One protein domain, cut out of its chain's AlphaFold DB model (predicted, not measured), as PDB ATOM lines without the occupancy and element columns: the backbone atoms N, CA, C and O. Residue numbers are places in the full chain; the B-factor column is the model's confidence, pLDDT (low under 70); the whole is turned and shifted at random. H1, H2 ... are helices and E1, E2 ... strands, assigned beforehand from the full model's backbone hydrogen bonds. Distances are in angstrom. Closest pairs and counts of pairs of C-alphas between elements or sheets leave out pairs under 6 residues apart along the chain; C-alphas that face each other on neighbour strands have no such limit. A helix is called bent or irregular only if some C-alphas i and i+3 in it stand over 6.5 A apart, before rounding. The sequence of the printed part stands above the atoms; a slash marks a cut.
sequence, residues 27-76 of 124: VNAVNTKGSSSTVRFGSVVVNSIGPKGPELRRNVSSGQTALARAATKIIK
ATOM      1  N   VAL A  27     -15.082  12.234  13.234       58.75
ATOM      2  CA  VAL A  27     -15.360  13.517  13.895       58.75
ATOM      3  C   VAL A  27     -16.643  14.082  13.289       58.75
ATOM      4  O   VAL A  27     -16.675  14.430  12.106       58.75
ATOM      5  N   ASN A  28     -17.718  14.128  14.078       57.41
ATOM      6  CA  ASN A  28     -18.993  14.711  13.658       57.41
ATOM      7  C   ASN A  28     -19.016  16.207  13.984       57.41
ATOM      8  O   ASN A  28     -19.025  16.586  15.155       57.41
ATOM      9  N   ALA A  29     -19.066  17.056  12.958       56.50
ATOM     10  CA  ALA A  29     -19.382  18.468  13.139       56.50
ATOM     11  C   ALA A  29     -20.834  18.631  13.631       56.50
ATOM     12  O   ALA A  29     -21.756  18.002  13.110       56.50
ATOM     13  N   VAL A  30     -21.014  19.467  14.655       55.59
ATOM     14  CA  VAL A  30     -22.278  19.740  15.357       55.59
ATOM     15  C   VAL A  30     -23.401  20.075  14.369       55.59
ATOM     16  O   VAL A  30     -23.240  20.960  13.541       55.59
ATOM     17  N   ASN A  31     -24.534  19.367  14.469       51.69
ATOM     18  CA  ASN A  31     -25.696  19.460  13.575       51.69
ATOM     19  C   ASN A  31     -26.304  20.876  13.511       51.69
ATOM     20  O   ASN A  31     -27.230  21.208  14.250       51.69
ATOM     21  N   THR A  32     -25.862  21.680  12.550       54.38
ATOM     22  CA  THR A  32     -26.520  22.928  12.150       54.38
ATOM     23  C   THR A  32     -26.941  22.802  10.687       54.38
ATOM     24  O   THR A  32     -26.121  22.499   9.830       54.38
ATOM     25  N   LYS A  33     -28.234  23.001  10.390       55.97
ATOM     26  CA  LYS A  33     -28.859  22.845   9.055       55.97
ATOM     27  C   LYS A  33     -27.959  23.332   7.895       55.97
ATOM     28  O   LYS A  33     -27.885  24.534   7.632       55.97
ATOM     29  N   GLY A  34     -27.340  22.394   7.180       60.38
ATOM     30  CA  GLY A  34     -26.527  22.609   5.978       60.38
ATOM     31  C   GLY A  34     -26.201  21.275   5.296       60.38
ATOM     32  O   GLY A  34     -26.421  20.214   5.878       60.38
ATOM     33  N   SER A  35     -25.736  21.304   4.043       64.25
ATOM     34  CA  SER A  35     -25.387  20.083   3.305       64.25
ATOM     35  C   SER A  35     -24.141  19.449   3.922       64.25
ATOM     36  O   SER A  35     -23.065  20.040   3.858       64.25
ATOM     37  N   SER A  36     -24.277  18.272   4.527       70.12
ATOM     38  CA  SER A  36     -23.151  17.542   5.114       70.12
ATOM     39  C   SER A  36     -22.225  17.003   4.021       70.12
ATOM     40  O   SER A  36     -22.672  16.265   3.142       70.12
ATOM     41  N   SER A  37     -20.943  17.344   4.089       73.62
ATOM     42  CA  SER A  37     -19.882  16.788   3.254       73.62
ATOM     43  C   SER A  37     -18.992  15.873   4.083       73.62
ATOM     44  O   SER A  37     -18.456  16.273   5.115       73.62
ATOM     45  N   THR A  38     -18.817  14.644   3.607       79.62
ATOM     46  CA  THR A  38     -17.878  13.683   4.184       79.62
ATOM     47  C   THR A  38     -16.585  13.705   3.378       79.62
ATOM     48  O   THR A  38     -16.596  13.394   2.187       79.62
ATOM     49  N   VAL A  39     -15.471  14.045   4.023       77.81
ATOM     50  CA  VAL A  39     -14.133  14.069   3.416       77.81
ATOM     51  C   VAL A  39     -13.258  13.029   4.104       77.81
ATOM     52  O   VAL A  39     -13.228  12.946   5.330       77.81
ATOM     53  N   ARG A  40     -12.554  12.208   3.318       84.12
ATOM     54  CA  ARG A  40     -11.623  11.199   3.840       84.12
ATOM     55  C   ARG A  40     -10.182  11.675   3.709       84.12
ATOM     56  O   ARG A  40      -9.751  12.003   2.608       84.12
ATOM     57  N   PHE A  41      -9.448  11.637   4.816       75.75
ATOM     58  CA  PHE A  41      -8.009  11.875   4.885       75.75
ATOM     59  C   PHE A  41      -7.324  10.589   5.356       75.75
ATOM     60  O   PHE A  41      -7.229  10.325   6.554       75.75
ATOM     61  N   GLY A  42      -6.904   9.746   4.410       84.69
ATOM     62  CA  GLY A  42      -6.355   8.424   4.725       84.69
ATOM     63  C   GLY A  42      -7.373   7.556   5.475       84.69
ATOM     64  O   GLY A  42      -8.420   7.213   4.925       84.69
ATOM     65  N   SER A  43      -7.073   7.222   6.734       81.31
ATOM     66  CA  SER A  43      -7.951   6.458   7.635       81.31
ATOM     67  C   SER A  43      -8.979   7.311   8.393       81.31
ATOM     68  O   SER A  43      -9.867   6.756   9.043       81.31
ATOM     69  N   VAL A  44      -8.899   8.644   8.311       76.06
ATOM     70  CA  VAL A  44      -9.785   9.565   9.038       76.06
ATOM     71  C   VAL A  44     -10.950   9.997   8.155       76.06
ATOM     72  O   VAL A  44     -10.766  10.403   7.007       76.06
ATOM     73  N   VAL A  45     -12.164   9.941   8.706       80.25
ATOM     74  CA  VAL A  45     -13.384  10.403   8.036       80.25
ATOM     75  C   VAL A  45     -13.906  11.636   8.764       80.25
ATOM     76  O   VAL A  45     -14.355  11.556   9.907       80.25
ATOM     77  N   VAL A  46     -13.858  12.782   8.092       79.94
ATOM     78  CA  VAL A  46     -14.344  14.057   8.620       79.94
ATOM     79  C   VAL A  46     -15.719  14.338   8.035       79.94
ATOM     80  O   VAL A  46     -15.869  14.455   6.819       79.94
ATOM     81  N   ASN A  47     -16.719  14.470   8.903       77.19
ATOM     82  CA  ASN A  47     -18.048  14.930   8.520       77.19
ATOM     83  C   ASN A  47     -18.162  16.409   8.870       77.19
ATOM     84  O   ASN A  47     -18.201  16.770  10.045       77.19
ATOM     85  N   SER A  48     -18.216  17.262   7.852       74.31
ATOM     86  CA  SER A  48     -18.390  18.702   8.012       74.31
ATOM     87  C   SER A  48     -19.709  19.167   7.412       74.31
ATOM     88  O   SER A  48     -20.279  18.534   6.523       74.31
ATOM     89  N   ILE A  49     -20.207  20.296   7.901       77.69
ATOM     90  CA  ILE A  49     -21.330  20.990   7.280       77.69
ATOM     91  C   ILE A  49     -20.750  21.952   6.250       77.69
ATOM     92  O   ILE A  49     -19.918  22.796   6.580       77.69
ATOM     93  N   GLY A  50     -21.176  21.804   4.998       69.06
ATOM     94  CA  GLY A  50     -20.784  22.699   3.919       69.06
ATOM     95  C   GLY A  50     -21.298  24.127   4.151       69.06
ATOM     96  O   GLY A  50     -22.371  24.307   4.740       69.06
ATOM     97  N   PRO A  51     -20.560  25.149   3.680       73.25
ATOM     98  CA  PRO A  51     -20.948  26.547   3.839       73.25
ATOM     99  C   PRO A  51     -22.290  26.822   3.157       73.25
ATOM    100  O   PRO A  51     -22.613  26.250   2.110       73.25
ATOM    101  N   LYS A  52     -23.084  27.728   3.733       78.69
ATOM    102  CA  LYS A  52     -24.385  28.086   3.154       78.69
ATOM    103  C   LYS A  52     -24.176  28.818   1.825       78.69
ATOM    104  O   LYS A  52     -23.181  29.511   1.630       78.69
ATOM    105  N   GLY A  53     -25.150  28.724   0.915       77.94
ATOM    106  CA  GLY A  53     -25.069  29.328  -0.425       77.94
ATOM    107  C   GLY A  53     -24.585  30.794  -0.472       77.94
ATOM    108  O   GLY A  53     -23.772  31.116  -1.338       77.94
ATOM    109  N   PRO A  54     -25.018  31.689   0.439       79.62
ATOM    110  CA  PRO A  54     -24.510  33.063   0.499       79.62
ATOM    111  C   PRO A  54     -23.020  33.166   0.857       79.62
ATOM    112  O   PRO A  54     -22.293  33.940   0.236       79.62
ATOM    113  N   GLU A  55     -22.548  32.367   1.814       80.56
ATOM    114  CA  GLU A  55     -21.143  32.346   2.246       80.56
ATOM    115  C   GLU A  55     -20.244  31.761   1.158       80.56
ATOM    116  O   GLU A  55     -19.184  32.311   0.869       80.56
ATOM    117  N   LEU A  56     -20.706  30.701   0.489       81.31
ATOM    118  CA  LEU A  56     -20.004  30.120  -0.651       81.31
ATOM    119  C   LEU A  56     -19.802  31.162  -1.759       81.31
ATOM    120  O   LEU A  56     -18.685  31.340  -2.238       81.31
ATOM    121  N   ARG A  57     -20.857  31.903  -2.124       84.38
ATOM    122  CA  ARG A  57     -20.770  32.968  -3.137       84.38
ATOM    123  C   ARG A  57     -19.812  34.084  -2.726       84.38
ATOM    124  O   ARG A  57     -19.021  34.532  -3.554       84.38
ATOM    125  N   ARG A  58     -19.837  34.497  -1.455       87.56
ATOM    126  CA  ARG A  58     -18.902  35.495  -0.913       87.56
ATOM    127  C   ARG A  58     -17.452  35.019  -1.018       87.56
ATOM    128  O   ARG A  58     -16.595  35.781  -1.457       87.56
ATOM    129  N   ASN A  59     -17.186  33.764  -0.667       84.94
ATOM    130  CA  ASN A  59     -15.842  33.188  -0.724       84.94
ATOM    131  C   ASN A  59     -15.340  33.064  -2.168       84.94
ATOM    132  O   ASN A  59     -14.201  33.431  -2.447       84.94
ATOM    133  N   VAL A  60     -16.200  32.630  -3.097       88.94
ATOM    134  CA  VAL A  60     -15.872  32.567  -4.531       88.94
ATOM    135  C   VAL A  60     -15.543  33.957  -5.078       88.94
ATOM    136  O   VAL A  60     -14.503  34.131  -5.705       88.94
ATOM    137  N   SER A  61     -16.371  34.963  -4.785       91.69
ATOM    138  CA  SER A  61     -16.142  36.344  -5.235       91.69
ATOM    139  C   SER A  61     -14.850  36.942  -4.657       91.69
ATOM    140  O   SER A  61     -14.063  37.563  -5.379       91.69
ATOM    141  N   SER A  62     -14.574  36.695  -3.373       90.06
ATOM    142  CA  SER A  62     -13.326  37.120  -2.733       90.06
ATOM    143  C   SER A  62     -12.106  36.439  -3.362       90.06
ATOM    144  O   SER A  62     -11.101  37.100  -3.627       90.06
ATOM    145  N   GLY A  63     -12.198  35.135  -3.642       86.38
ATOM    146  CA  GLY A  63     -11.138  34.364  -4.294       86.38
ATOM    147  C   GLY A  63     -10.854  34.842  -5.718       86.38
ATOM    148  O   GLY A  63      -9.700  35.063  -6.071       86.38
ATOM    149  N   GLN A  64     -11.898  35.095  -6.510       92.50
ATOM    150  CA  GLN A  64     -11.778  35.656  -7.861       92.50
ATOM    151  C   GLN A  64     -11.119  37.039  -7.850       92.50
ATOM    152  O   GLN A  64     -10.238  37.311  -8.662       92.50
ATOM    153  N   THR A  65     -11.486  37.893  -6.891       89.69
ATOM    154  CA  THR A  65     -10.887  39.227  -6.738       89.69
ATOM    155  C   THR A  65      -9.400  39.143  -6.386       89.69
ATOM    156  O   THR A  65      -8.581  39.870  -6.951       89.69
ATOM    157  N   ALA A  66      -9.027  38.249  -5.467       88.81
ATOM    158  CA  ALA A  66      -7.631  38.024  -5.103       88.81
ATOM    159  C   ALA A  66      -6.819  37.469  -6.285       88.81
ATOM    160  O   ALA A  66      -5.720  37.952  -6.560       88.81
ATOM    161  N   LEU A  67      -7.388  36.514  -7.025       88.00
ATOM    162  CA  LEU A  67      -6.757  35.934  -8.204       88.00
ATOM    163  C   LEU A  67      -6.554  36.976  -9.306       88.00
ATOM    164  O   LEU A  67      -5.468  37.038  -9.867       88.00
ATOM    165  N   ALA A  68      -7.538  37.838  -9.572       85.94
ATOM    166  CA  ALA A  68      -7.401  38.912 -10.557       85.94
ATOM    167  C   ALA A  68      -6.238  39.867 -10.219       85.94
ATOM    168  O   ALA A  68      -5.500  40.291 -11.108       85.94
ATOM    169  N   ARG A  69      -6.021  40.157  -8.927       82.56
ATOM    170  CA  ARG A  69      -4.880  40.966  -8.458       82.56
ATOM    171  C   ARG A  69      -3.541  40.251  -8.624       82.56
ATOM    172  O   ARG A  69      -2.540  40.899  -8.915       82.56
ATOM    173  N   ALA A  70      -3.507  38.940  -8.400       80.62
ATOM    174  CA  ALA A  70      -2.285  38.147  -8.492       80.62
ATOM    175  C   ALA A  70      -1.920  37.791  -9.941       80.62
ATOM    176  O   ALA A  70      -0.740  37.774 -10.280       80.62
ATOM    177  N   ALA A  71      -2.910  37.558 -10.805       79.62
ATOM    178  CA  ALA A  71      -2.722  37.114 -12.184       79.62
ATOM    179  C   ALA A  71      -1.791  38.046 -12.966       79.62
ATOM    180  O   ALA A  71      -0.871  37.585 -13.633       79.62
ATOM    181  N   THR A  72      -1.954  39.361 -12.818       69.75
ATOM    182  CA  THR A  72      -1.099  40.350 -13.494       69.75
ATOM    183  C   THR A  72       0.361  40.283 -13.044       69.75
ATOM    184  O   THR A  72       1.253  40.487 -13.865       69.75
ATOM    185  N   LYS A  73       0.619  39.957 -11.771       69.62
ATOM    186  CA  LYS A  73       1.968  39.801 -11.201       69.62
ATOM    187  C   LYS A  73       2.597  38.438 -11.477       69.62
ATOM    188  O   LYS A  73       3.811  38.327 -11.424       69.62
ATOM    189  N   ILE A  74       1.784  37.415 -11.730       69.62
ATOM    190  CA  ILE A  74       2.258  36.084 -12.126       69.62
ATOM    191  C   ILE A  74       2.617  36.083 -13.616       69.62
ATOM    192  O   ILE A  74       3.635  35.524 -14.003       69.62
ATOM    193  N   ILE A  75       1.794  36.731 -14.449       68.00
ATOM    194  CA  ILE A  75       2.011  36.817 -15.900       68.00
ATOM    195  C   ILE A  75       3.193  37.735 -16.229       68.00
ATOM    196  O   ILE A  75       3.993  37.416 -17.108       68.00
ATOM    197  N   LYS A  76       3.344  38.869 -15.531       63.72
ATOM    198  CA  LYS A  76       4.582  39.650 -15.618       63.72
ATOM    199  C   LYS A  76       5.672  38.912 -14.853       63.72
ATOM    200  O   LYS A  76       5.634  38.898 -13.630       63.72
TER     201      LYS A  76
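AT A GLANCE: This is residues 27 to 76 of the 124 residues of an uncharacterized protein of Variovorax sp. YR750 (UniProt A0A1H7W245). A two-stranded hairpin, E1 and E2, stands at one end, and a single long helix, H1, runs away from it as an arm, the two making a wide V with its corner at the tight link between E2 and H1. The stretch before E1 folds back along the hairpin, with residues 27 to 28 paired beside E2, and residues 60 to 76 stick out free at the far end. The printed part has 50 residues, with two named strands and one named helix in the order E1, E2, H1; the sheet has the order E1 - E2 and is antiparallel, and the class is mixed, helices and strands. The whole is extended, with a radius of gyration of the C-alphas of 16.0 A, and flat, spanning 44 by 29 by 11 A.

IN THESE COORDINATES: Begin at C-alpha 27, at (-15.360, 13.517, 13.895), and go through residues 27 to 35 to reach the first named strand. Find C-alpha 36 at (-23.151, 17.542, 5.114); here E1 begins, residues 36 to 41, 16.2 A from first to last C-alpha. After two residues comes E2, residues 44 to 49, 16.3 A long by the same measure. Three residues later, find C-alpha 53 at (-25.069, 29.328, -0.425), where H1 begins; it holds residues 53 to 75 and runs 32.1 A to C-alpha 75 at (2.011, 36.817, -15.900).

HOW THE PARTS SIT: Look first at residues 27 to 28, which form a short parallel pairing with residues 46 to 47 of E2. E1 and E2 are antiparallel neighbours and form a hairpin, with 155 degrees between their N-to-C directions. Among the C-alphas that face each other are those of Ser 36 and Ile 49, 4.5 A apart, and those of Phe 41 and Val 44, 5.1 A apart. Across the pair, N 39 and O 46 are within hydrogen-bond range at 2.9 A, and so are N 48 and O 37 at 2.9 A. Follow the tight link from E2 to H1, and you find E1 and H1 apart, with no C-alpha of the one within 8 A of the other. H1 has a kink of 32 degrees near residue 69; it is neither bent nor irregular, but only just: C-alphas 69 and 72 are 6.3 A apart. In its backbone, 17 of 19 O i to N i+4 pairs are within hydrogen-bond range.

THE WHOLE: The two C-alphas farthest apart are those of Asn 31 and Lys 76, at 46.7 A. Without residues 60 to 76, which stand free, the body has 33 residues and spans 32 by 19 by 9 A. The printed part has no cut, and both links, E1 to E2 and E2 to H1, are tight. In the B-factor column of this model, the mean pLDDT of the printed part is 75.8; look for values under 70 at residues 27 to 35, residue 50 and residues 72 to 76.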